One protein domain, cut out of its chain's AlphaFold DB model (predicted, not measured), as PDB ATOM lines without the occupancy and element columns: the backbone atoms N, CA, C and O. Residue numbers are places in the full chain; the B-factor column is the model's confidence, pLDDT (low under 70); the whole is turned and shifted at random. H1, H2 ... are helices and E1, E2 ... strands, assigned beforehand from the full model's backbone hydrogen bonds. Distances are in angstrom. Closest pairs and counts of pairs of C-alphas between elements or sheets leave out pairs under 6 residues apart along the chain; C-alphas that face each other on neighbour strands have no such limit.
ATOM      1  N   GLU A   5    -112.610  -5.555 -51.586       52.59
ATOM      2  CA  GLU A   5    -112.408  -4.130 -51.856       52.59
ATOM      3  C   GLU A   5    -113.611  -3.482 -52.566       52.59
ATOM      4  O   GLU A   5    -114.027  -2.395 -52.173       52.59
ATOM      5  N   ASP A   6    -114.278  -4.187 -53.488       49.00
ATOM      6  CA  ASP A   6    -115.491  -3.713 -54.184       49.00
ATOM      7  C   ASP A   6    -116.700  -3.573 -53.234       49.00
ATOM      8  O   ASP A   6    -117.678  -2.851 -53.497       49.00
ATOM      9  N   PHE A   7    -116.640  -4.267 -52.095       53.88
ATOM     10  CA  PHE A   7    -117.645  -4.228 -51.036       53.88
ATOM     11  C   PHE A   7    -117.300  -3.257 -49.908       53.88
ATOM     12  O   PHE A   7    -118.086  -3.149 -48.970       53.88
ATOM     13  N   GLN A   8    -116.192  -2.516 -49.992       53.84
ATOM     14  CA  GLN A   8    -115.871  -1.510 -48.986       53.84
ATOM     15  C   GLN A   8    -116.931  -0.401 -48.950       53.84
ATOM     16  O   GLN A   8    -117.435   0.061 -49.978       53.84
ATOM     17  N   GLY A   9    -117.261   0.021 -47.730       58.12
ATOM     18  CA  GLY A   9    -118.173   1.127 -47.470       58.12
ATOM     19  C   GLY A   9    -119.642   0.730 -47.336       58.12
ATOM     20  O   GLY A   9    -120.017  -0.435 -47.183       58.12
ATOM     21  N   GLU A  10    -120.481   1.757 -47.324       62.00
ATOM     22  CA  GLU A  10    -121.908   1.665 -47.047       62.00
ATOM     23  C   GLU A  10    -122.683   1.153 -48.276       62.00
ATOM     24  O   GLU A  10    -122.599   1.716 -49.368       62.00
ATOM     25  N   LYS A  11    -123.450   0.071 -48.114       64.75
ATOM     26  CA  LYS A  11    -124.303  -0.521 -49.153       64.75
ATOM     27  C   LYS A  11    -125.759  -0.489 -48.702       64.75
ATOM     28  O   LYS A  11    -126.068  -0.838 -47.567       64.75
ATOM     29  N   THR A  12    -126.665  -0.123 -49.605       58.91
ATOM     30  CA  THR A  12    -128.110  -0.126 -49.337       58.91
ATOM     31  C   THR A  12    -128.784  -1.245 -50.120       58.91
ATOM     32  O   THR A  12    -128.696  -1.279 -51.343       58.91
ATOM     33  N   VAL A  13    -129.489  -2.144 -49.430       61.25
ATOM     34  CA  VAL A  13    -130.327  -3.184 -50.047       61.25
ATOM     35  C   VAL A  13    -131.724  -3.089 -49.442       61.25
ATOM     36  O   VAL A  13    -131.876  -3.186 -48.227       61.25
ATOM     37  N   ASN A  14    -132.747  -2.879 -50.278       62.41
ATOM     38  CA  ASN A  14    -134.149  -2.730 -49.856       62.41
ATOM     39  C   ASN A  14    -134.361  -1.683 -48.741       62.41
ATOM     40  O   ASN A  14    -135.134  -1.899 -47.812       62.41
ATOM     41  N   GLY A  15    -133.642  -0.557 -48.807       62.06
ATOM     42  CA  GLY A  15    -133.721   0.519 -47.808       62.06
ATOM     43  C   GLY A  15    -132.967   0.246 -46.501       62.06
ATOM     44  O   GLY A  15    -132.936   1.110 -45.629       62.06
ATOM     45  N   CYS A  16    -132.327  -0.918 -46.354       50.56
ATOM     46  CA  CYS A  16    -131.436  -1.198 -45.238       50.56
ATOM     47  C   CYS A  16    -129.981  -0.930 -45.620       50.56
ATOM     48  O   CYS A  16    -129.469  -1.469 -46.602       50.56
ATOM     49  N   VAL A  17    -129.329  -0.119 -44.797       60.12
ATOM     50  CA  VAL A  17    -127.922   0.241 -44.905       60.12
ATOM     51  C   VAL A  17    -127.063  -0.772 -44.150       60.12
ATOM     52  O   VAL A  17    -127.274  -1.008 -42.956       60.12
ATOM     53  N   PHE A  18    -126.053  -1.326 -44.815       64.50
ATOM     54  CA  PHE A  18    -125.046  -2.183 -44.205       64.50
ATOM     55  C   PHE A  18    -123.658  -1.810 -44.707       64.50
ATOM     56  O   PHE A  18    -123.443  -1.598 -45.893       64.50
ATOM     57  N   GLU A  19    -122.705  -1.769 -43.791       65.12
ATOM     58  CA  GLU A  19    -121.294  -1.545 -44.086       65.12
ATOM     59  C   GLU A  19    -120.599  -2.910 -44.040       65.12
ATOM     60  O   GLU A  19    -120.810  -3.665 -43.084       65.12
ATOM     61  N   LEU A  20    -119.836  -3.268 -45.072       64.94
ATOM     62  CA  LEU A  20    -119.015  -4.483 -45.093       64.94
ATOM     63  C   LEU A  20    -117.555  -4.107 -44.816       64.94
ATOM     64  O   LEU A  20    -117.145  -2.970 -45.035       64.94
ATOM     65  N   ASN A  21    -116.777  -5.058 -44.302       64.62
ATOM     66  CA  ASN A  21    -115.407  -4.857 -43.835       64.62
ATOM     67  C   ASN A  21    -115.296  -3.897 -42.631       64.62
ATOM     68  O   ASN A  21    -114.467  -2.991 -42.569       64.62
ATOM     69  N   ASN A  22    -116.122  -4.135 -41.608       67.69
ATOM     70  CA  ASN A  22    -116.158  -3.342 -40.370       67.69
ATOM     71  C   ASN A  22    -115.018  -3.675 -39.390       67.69
ATOM     72  O   ASN A  22    -115.219  -3.671 -38.169       67.69
ATOM     73  N   ALA A  23    -113.824  -4.001 -39.888       67.25
ATOM     74  CA  ALA A  23    -112.731  -4.536 -39.080       67.25
ATOM     75  C   ALA A  23    -112.336  -3.619 -37.906       67.25
ATOM     76  O   ALA A  23    -111.921  -4.120 -36.864       67.25
ATOM     77  N   ASN A  24    -112.553  -2.306 -38.020       72.94
ATOM     78  CA  ASN A  24    -112.212  -1.323 -36.986       72.94
ATOM     79  C   ASN A  24    -113.399  -0.870 -36.115       72.94
ATOM     80  O   ASN A  24    -113.219  -0.080 -35.188       72.94
ATOM     81  N   LYS A  25    -114.618  -1.361 -36.373       82.12
ATOM     82  CA  LYS A  25    -115.829  -0.905 -35.678       82.12
ATOM     83  C   LYS A  25    -116.075  -1.713 -34.405       82.12
ATOM     84  O   LYS A  25    -116.047  -2.945 -34.404       82.12
ATOM     85  N   VAL A  26    -116.368  -1.012 -33.312       88.12
ATOM     86  CA  VAL A  26    -116.785  -1.626 -32.045       88.12
ATOM     87  C   VAL A  26    -118.305  -1.664 -31.996       88.12
ATOM     88  O   VAL A  26    -118.982  -0.645 -32.086       88.12
ATOM     89  N   PHE A  27    -118.848  -2.861 -31.811       89.19
ATOM     90  CA  PHE A  27    -120.283  -3.097 -31.760       89.19
ATOM     91  C   PHE A  27    -120.771  -3.462 -30.350       89.19
ATOM     92  O   PHE A  27    -121.944  -3.787 -30.177       89.19
ATOM     93  N   VAL A  28    -119.935  -3.446 -29.316       92.88
ATOM     94  CA  VAL A  28    -120.392  -3.721 -27.943       92.88
ATOM     95  C   VAL A  28    -121.346  -2.609 -27.483       92.88
ATOM     96  O   VAL A  28    -121.006  -1.434 -27.546       92.88
ATOM     97  N   LYS A  29    -122.558  -2.971 -27.034       91.25
ATOM     98  CA  LYS A  29    -123.504  -2.012 -26.432       91.25
ATOM     99  C   LYS A  29    -123.117  -1.773 -24.969       91.25
ATOM    100  O   LYS A  29    -122.843  -2.748 -24.276       91.25
ATOM    101  N   ASN A  30    -123.147  -0.517 -24.521       92.88
ATOM    102  CA  ASN A  30    -122.808  -0.090 -23.154       92.88
ATOM    103  C   ASN A  30    -121.466  -0.669 -22.655       92.88
ATOM    104  O   ASN A  30    -121.440  -1.399 -21.660       92.88
ATOM    105  N   PRO A  31    -120.349  -0.423 -23.369       95.12
ATOM    106  CA  PRO A  31    -119.057  -0.958 -22.968       95.12
ATOM    107  C   PRO A  31    -118.590  -0.318 -21.657       95.12
ATOM    108  O   PRO A  31    -118.733   0.886 -21.464       95.12
ATOM    109  N   ARG A  32    -117.965  -1.112 -20.777       95.88
ATOM    110  CA  ARG A  32    -117.344  -0.595 -19.542       95.88
ATOM    111  C   ARG A  32    -116.243   0.430 -19.838       95.88
ATOM    112  O   ARG A  32    -116.081   1.382 -19.087       95.88
ATOM    113  N   SER A  33    -115.493   0.226 -20.919       96.25
ATOM    114  CA  SER A  33    -114.549   1.199 -21.468       96.25
ATOM    115  C   SER A  33    -114.535   1.073 -22.988       96.25
ATOM    116  O   SER A  33    -114.179   0.025 -23.528       96.25
ATOM    117  N   MET A  34    -114.961   2.132 -23.676       94.00
ATOM    118  CA  MET A  34    -114.924   2.191 -25.139       94.00
ATOM    119  C   MET A  34    -113.486   2.317 -25.654       94.00
ATOM    120  O   MET A  34    -113.128   1.700 -26.654       94.00
ATOM    121  N   GLU A  35    -112.655   3.068 -24.932       94.44
ATOM    122  CA  GLU A  35    -111.241   3.267 -25.245       94.44
ATOM    123  C   GLU A  35    -110.472   1.943 -25.237       94.44
ATOM    124  O   GLU A  35    -109.795   1.618 -26.211       94.44
ATOM    125  N   ALA A  36    -110.661   1.120 -24.200       94.69
ATOM    126  CA  ALA A  36    -110.009  -0.183 -24.111       94.69
ATOM    127  C   ALA A  36    -110.387  -1.095 -25.290       94.69
ATOM    128  O   ALA A  36    -109.523  -1.749 -25.869       94.69
ATOM    129  N   LEU A  37    -111.665  -1.108 -25.690       93.75
ATOM    130  CA  LEU A  37    -112.112  -1.887 -26.848       93.75
ATOM    131  C   LEU A  37    -111.508  -1.377 -28.158       93.75
ATOM    132  O   LEU A  37    -111.143  -2.188 -29.006       93.75
ATOM    133  N   ALA A  38    -111.391  -0.058 -28.324       90.69
ATOM    134  CA  ALA A  38    -110.777   0.539 -29.505       90.69
ATOM    135  C   ALA A  38    -109.282   0.198 -29.601       90.69
ATOM    136  O   ALA A  38    -108.807  -0.141 -30.684       90.69
ATOM    137  N   VAL A  39    -108.557   0.227 -28.476       92.94
ATOM    138  CA  VAL A  39    -107.150  -0.197 -28.414       92.94
ATOM    139  C   VAL A  39    -107.025  -1.673 -28.777       92.94
ATOM    140  O   VAL A  39    -106.310  -1.995 -29.720       92.94
ATOM    141  N   MET A  40    -107.780  -2.561 -28.119       92.31
ATOM    142  CA  MET A  40    -107.749  -4.001 -28.417       92.31
ATOM    143  C   MET A  40    -108.056  -4.291 -29.889       92.31
ATOM    144  O   MET A  40    -107.448  -5.173 -30.488       92.31
ATOM    145  N   LYS A  41    -108.991  -3.555 -30.505       89.56
ATOM    146  CA  LYS A  41    -109.342  -3.770 -31.916       89.56
ATOM    147  C   LYS A  41    -108.168  -3.506 -32.859       89.56
ATOM    148  O   LYS A  41    -108.067  -4.176 -33.876       89.56
ATOM    149  N   LYS A  42    -107.278  -2.571 -32.513       89.44
ATOM    150  CA  LYS A  42    -106.083  -2.247 -33.306       89.44
ATOM    151  C   LYS A  42    -104.950  -3.258 -33.131       89.44
ATOM    152  O   LYS A  42    -104.080  -3.322 -33.989       89.44
ATOM    153  N   THR A  43    -104.939  -4.039 -32.049       90.69
ATOM    154  CA  THR A  43    -103.845  -4.984 -31.765       90.69
ATOM    155  C   THR A  43    -104.029  -6.348 -32.423       90.69
ATOM    156  O   THR A  43    -103.163  -7.205 -32.284       90.69
ATOM    157  N   THR A  44    -105.163  -6.611 -33.078       88.88
ATOM    158  CA  THR A  44    -105.414  -7.918 -33.687       88.88
ATOM    159  C   THR A  44    -106.326  -7.829 -34.910       88.88
ATOM    160  O   THR A  44    -107.334  -7.123 -34.872       88.88
ATOM    161  N   PRO A  45    -106.054  -8.612 -35.971       85.62
ATOM    162  CA  PRO A  45    -106.989  -8.769 -37.083       85.62
ATOM    163  C   PRO A  45    -108.230  -9.597 -36.698       85.62
ATOM    164  O   PRO A  45    -109.187  -9.689 -37.469       85.62
ATOM    165  N   ALA A  46    -108.250 -10.215 -35.510       89.75
ATOM    166  CA  ALA A  46    -109.379 -11.011 -35.055       89.75
ATOM    167  C   ALA A  46    -110.667 -10.173 -34.908       89.75
ATOM    168  O   ALA A  46    -110.683  -8.991 -34.536       89.75
ATOM    169  N   ARG A  47    -111.810 -10.825 -35.149       88.81
ATOM    170  CA  ARG A  47    -113.152 -10.223 -35.061       88.81
ATOM    171  C   ARG A  47    -113.631 -10.102 -33.607       88.81
ATOM    172  O   ARG A  47    -114.634 -10.690 -33.216       88.81
ATOM    173  N   ILE A  48    -112.904  -9.337 -32.797       92.69
ATOM    174  CA  ILE A  48    -113.271  -9.014 -31.411       92.69
ATOM    175  C   ILE A  48    -114.183  -7.781 -31.338       92.69
ATOM    176  O   ILE A  48    -114.406  -7.102 -32.335       92.69
ATOM    177  N   ALA A  49    -114.732  -7.490 -30.155       93.19
ATOM    178  CA  ALA A  49    -115.601  -6.330 -29.907       93.19
ATOM    179  C   ALA A  49    -116.855  -6.241 -30.815       93.19
ATOM    180  O   ALA A  49    -117.466  -5.181 -30.952       93.19
ATOM    181  N   ILE A  50    -117.291  -7.371 -31.381       91.75
ATOM    182  CA  ILE A  50    -118.455  -7.499 -32.281       91.75
ATOM    183  C   ILE A  50    -119.820  -7.412 -31.571       91.75
ATOM    184  O   ILE A  50    -120.872  -7.347 -32.209       91.75
ATOM    185  N   GLY A  51    -119.828  -7.369 -30.237       92.50
ATOM    186  CA  GLY A  51    -121.056  -7.364 -29.446       92.50
ATOM    187  C   GLY A  51    -121.892  -8.636 -29.638       92.50
ATOM    188  O   GLY A  51    -121.399  -9.666 -30.086       92.50
ATOM    189  N   ARG A  52    -123.172  -8.574 -29.251       94.19
ATOM    190  CA  ARG A  52    -124.109  -9.708 -29.322       94.19
ATOM    191  C   ARG A  52    -125.569  -9.257 -29.351       94.19
ATOM    192  O   ARG A  52    -125.877  -8.137 -28.939       94.19
ATOM    193  N   CYS A  53    -126.450 -10.150 -29.795       93.94
ATOM    194  CA  CYS A  53    -127.898 -10.100 -29.600       93.94
ATOM    195  C   CYS A  53    -128.314 -11.370 -28.841       93.94
ATOM    196  O   CYS A  53    -128.274 -12.467 -29.396       93.94
ATOM    197  N   GLY A  54    -128.616 -11.254 -27.543       94.12
ATOM    198  CA  GLY A  54    -128.719 -12.425 -26.663       94.12
ATOM    199  C   GLY A  54    -127.384 -13.178 -26.607       94.12
ATOM    200  O   GLY A  54    -126.365 -12.587 -26.237       94.12
ATOM    201  N   THR A  55    -127.397 -14.449 -27.009       95.00
ATOM    202  CA  THR A  55    -126.226 -15.336 -27.151       95.00
ATOM    203  C   THR A  55    -125.747 -15.479 -28.604       95.00
ATOM    204  O   THR A  55    -124.893 -16.312 -28.902       95.00
ATOM    205  N   ARG A  56    -126.301 -14.693 -29.539       95.50
ATOM    206  CA  ARG A  56    -126.010 -14.768 -30.979       95.50
ATOM    207  C   ARG A  56    -125.227 -13.553 -31.468       95.50
ATOM    208  O   ARG A  56    -125.186 -12.508 -30.810       95.50
ATOM    209  N   TYR A  57    -124.629 -13.688 -32.650       93.25
ATOM    210  CA  TYR A  57    -124.014 -12.568 -33.355       93.25
ATOM    211  C   TYR A  57    -125.041 -11.489 -33.688       93.25
ATOM    212  O   TYR A  57    -126.236 -11.753 -33.831       93.25
ATOM    213  N   LYS A  58    -124.560 -10.256 -33.836       90.12
ATOM    214  CA  LYS A  58    -125.356  -9.197 -34.452       90.12
ATOM    215  C   LYS A  58    -125.502  -9.459 -35.947       90.12
ATOM    216  O   LYS A  58    -124.583  -9.987 -36.567       90.12
ATOM    217  N   THR A  59    -126.607  -8.998 -36.531       88.69
ATOM    218  CA  THR A  59    -126.878  -9.127 -37.970       88.69
ATOM    219  C   THR A  59    -125.735  -8.579 -38.824       88.69
ATOM    220  O   THR A  59    -125.250  -9.286 -39.693       88.69
ATOM    221  N   ALA A  60    -125.228  -7.378 -38.519       83.75
ATOM    222  CA  ALA A  60    -124.108  -6.782 -39.254       83.75
ATOM    223  C   ALA A  60    -122.843  -7.660 -39.231       83.75
ATOM    224  O   ALA A  60    -122.204  -7.852 -40.257       83.75
ATOM    225  N   THR A  61    -122.508  -8.244 -38.077       87.25
ATOM    226  CA  THR A  61    -121.358  -9.152 -37.947       87.25
ATOM    227  C   THR A  61    -121.557 -10.443 -38.737       87.25
ATOM    228  O   THR A  61    -120.608 -10.945 -39.328       87.25
ATOM    229  N   LEU A  62    -122.778 -10.982 -38.746       90.00
ATOM    230  CA  LEU A  62    -123.101 -12.173 -39.525       90.00
ATOM    231  C   LEU A  62    -123.010 -11.897 -41.031       90.00
ATOM    232  O   LEU A  62    -122.421 -12.695 -41.749       90.00
ATOM    233  N   LEU A  63    -123.544 -10.769 -41.503       88.25
ATOM    234  CA  LEU A  63    -123.470 -10.376 -42.914       88.25
ATOM    235  C   LEU A  63    -122.022 -10.172 -43.368       88.25
ATOM    236  O   LEU A  63    -121.625 -10.701 -44.400       88.25
ATOM    237  N   ASP A  64    -121.215  -9.485 -42.560       84.19
ATOM    238  CA  ASP A  64    -119.789  -9.289 -42.824       84.19
ATOM    239  C   ASP A  64    -119.014 -10.619 -42.878       84.19
ATOM    240  O   ASP A  64    -118.163 -10.828 -43.744       84.19
ATOM    241  N   PHE A  65    -119.346 -11.556 -41.985       88.19
ATOM    242  CA  PHE A  65    -118.785 -12.907 -42.006       88.19
ATOM    243  C   PHE A  65    -119.160 -13.659 -43.286       88.19
ATOM    244  O   PHE A  65    -118.286 -14.245 -43.919       88.19
ATOM    245  N   LEU A  66    -120.434 -13.624 -43.687       90.12
ATOM    246  CA  LEU A  66    -120.915 -14.302 -44.893       90.12
ATOM    247  C   LEU A  66    -120.293 -13.717 -46.166       90.12
ATOM    248  O   LEU A  66    -119.894 -14.478 -47.041       90.12
ATOM    249  N   ALA A  67    -120.142 -12.393 -46.242       85.56
ATOM    250  CA  ALA A  67    -119.462 -11.735 -47.356       85.56
ATOM    251  C   ALA A  67    -117.989 -12.160 -47.451       85.56
ATOM    252  O   ALA A  67    -117.512 -12.540 -48.518       85.56
ATOM    253  N   SER A  68    -117.286 -12.179 -46.316       84.88
ATOM    254  CA  SER A  68    -115.890 -12.637 -46.263       84.88
ATOM    255  C   SER A  68    -115.756 -14.119 -46.607       84.88
ATOM    256  O   SER A  68    -114.788 -14.527 -47.239       84.88
ATOM    257  N   HIS A  69    -116.740 -14.930 -46.220       89.19
ATOM    258  CA  HIS A  69    -116.776 -16.341 -46.574       89.19
ATOM    259  C   HIS A  69    -116.982 -16.555 -48.076       89.19
ATOM    260  O   HIS A  69    -116.276 -17.374 -48.658       89.19
ATOM    261  N   ALA A  70    -117.887 -15.800 -48.706       87.56
ATOM    262  CA  ALA A  70    -118.100 -15.854 -50.150       87.56
ATOM    263  C   ALA A  70    -116.820 -15.485 -50.919       87.56
ATOM    264  O   ALA A  70    -116.402 -16.227 -51.801       87.56
ATOM    265  N   ALA A  71    -116.136 -14.409 -50.517       83.38
ATOM    266  CA  ALA A  71    -114.859 -14.023 -51.116       83.38
ATOM    267  C   ALA A  71    -113.765 -15.091 -50.926       83.38
ATOM    268  O   ALA A  71    -113.019 -15.399 -51.854       83.38
ATOM    269  N   ALA A  72    -113.688 -15.708 -49.741       85.94
ATOM    270  CA  ALA A  72    -112.747 -16.796 -49.490       85.94
ATOM    271  C   ALA A  72    -113.040 -18.036 -50.354       85.94
ATOM    272  O   ALA A  72    -112.105 -18.712 -50.775       85.94
ATOM    273  N   GLN A  73    -114.314 -18.339 -50.636       88.94
ATOM    274  CA  GLN A  73    -114.690 -19.417 -51.555       88.94
ATOM    275  C   GLN A  73    -114.293 -19.103 -53.001       88.94
ATOM    276  O   GLN A  73    -113.695 -19.962 -53.648       88.94
ATOM    277  N   ASP A  74    -114.552 -17.881 -53.477       87.56
ATOM    278  CA  ASP A  74    -114.131 -17.430 -54.810       87.56
ATOM    279  C   ASP A  74    -112.608 -17.570 -54.985       87.56
ATOM    280  O   ASP A  74    -112.144 -18.087 -56.002       87.56
ATOM    281  N   ALA A  75    -111.826 -17.188 -53.969       85.62
ATOM    282  CA  ALA A  75    -110.365 -17.257 -54.008       85.62
ATOM    283  C   ALA A  75    -109.819 -18.681 -54.223       85.62
ATOM    284  O   ALA A  75    -108.783 -18.847 -54.865       85.62
ATOM    285  N   VAL A  76    -110.522 -19.715 -53.740       88.38
ATOM    286  CA  VAL A  76    -110.118 -21.119 -53.945       88.38
ATOM    287  C   VAL A  76    -110.163 -21.500 -55.424       88.38
ATOM    288  O   VAL A  76    -109.354 -22.321 -55.855       88.38
ATOM    289  N   ALA A  77    -111.082 -20.925 -56.202       88.06
ATOM    290  CA  ALA A  77    -111.250 -21.234 -57.622       88.06
ATOM    291  C   ALA A  77    -110.238 -20.513 -58.526       88.06
ATOM    292  O   ALA A  77    -110.078 -20.904 -59.682       88.06
ATOM    293  N   LEU A  78    -109.543 -19.492 -58.015       90.94
ATOM    294  CA  LEU A  78    -108.585 -18.717 -58.797       90.94
ATOM    295  C   LEU A  78    -107.343 -19.538 -59.164       90.94
ATOM    296  O   LEU A  78    -106.923 -20.471 -58.462       90.94
TER     297      LEU A  78
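AT A GLANCE: This is residues 5 to 78 of the 273 residues of the protein "Ethanolamine ammonia-lyase light chain" of Sporomusa acidovorans DSM 3132 (UniProt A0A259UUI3). A long helix, H2, packs with its residues 59 to 68 near strand E2 of a small two-stranded hairpin, while its residues 69 to 77 stick out as a free arm. A short helix, H1, lies away from both, toward the other end of the longest axis, joined to E2 and to H2 by two long loops, residues 21 to 33 and 43 to 58. The printed part has 74 residues, with the named elements E1, E2, H1 and H2 in that order; the sheet E1 - E2 is antiparallel, and the class is mixed, helices and strands. The whole is only just loose, close to compact, with a radius of gyration of the C-alphas of 13.8 A and spans of 43 by 31 by 24 A.

HOW THE PARTS SIT: E1, residues 9 to 13, and E2, residues 16 to 20, form a hairpin with a tight link of 2 residues. They are antiparallel, with 145 degrees between their N-to-C directions. C-alphas 10 and 19 face each other at 4.4 A. N 11 and O 18 are within hydrogen-bond range at 2.8 A, and N 13 and O 16 at 2.9 A. H1, residues 34 to 42, and E1 are apart. H2, residues 59 to 77, has 6 pairs of C-alphas within 8 A with E2; the closest C-alphas of the two are those of Leu 20 and Asp 64, 5.4 A apart. E1 and H2 are apart, and H1 and H2 are apart. Every O i to N i+4 pair is within hydrogen-bond range in H1, and 13 of 15 are in H2.

IN THESE COORDINATES: E1 begins at C-alpha 9, at (-118.173, 1.127, -47.470), and is 13.2 A from first to last C-alpha. E2 is 12.8 A long by the same measure. H1 begins at C-alpha 34, at (-114.924, 2.191, -25.139), and is also 12.8 A long. H2 is 27.9 A long and ends at C-alpha 77, at (-111.250, -21.234, -57.622).

THE WHOLE: The two C-alphas farthest apart are those of Arg 32 and Leu 78, 44.1 A. Residues 69 to 78, of which 69 to 77 belong to H2, stand free; the body without them has 64 residues and spans 35 by 27 by 17 A. The links from E2 to H1, 13 residues, and from H1 to H2, 16 residues, are long. The printed part has no cut. The mean pLDDT of the printed part of this model is 82.3, and residues 5 to 23 are under 70.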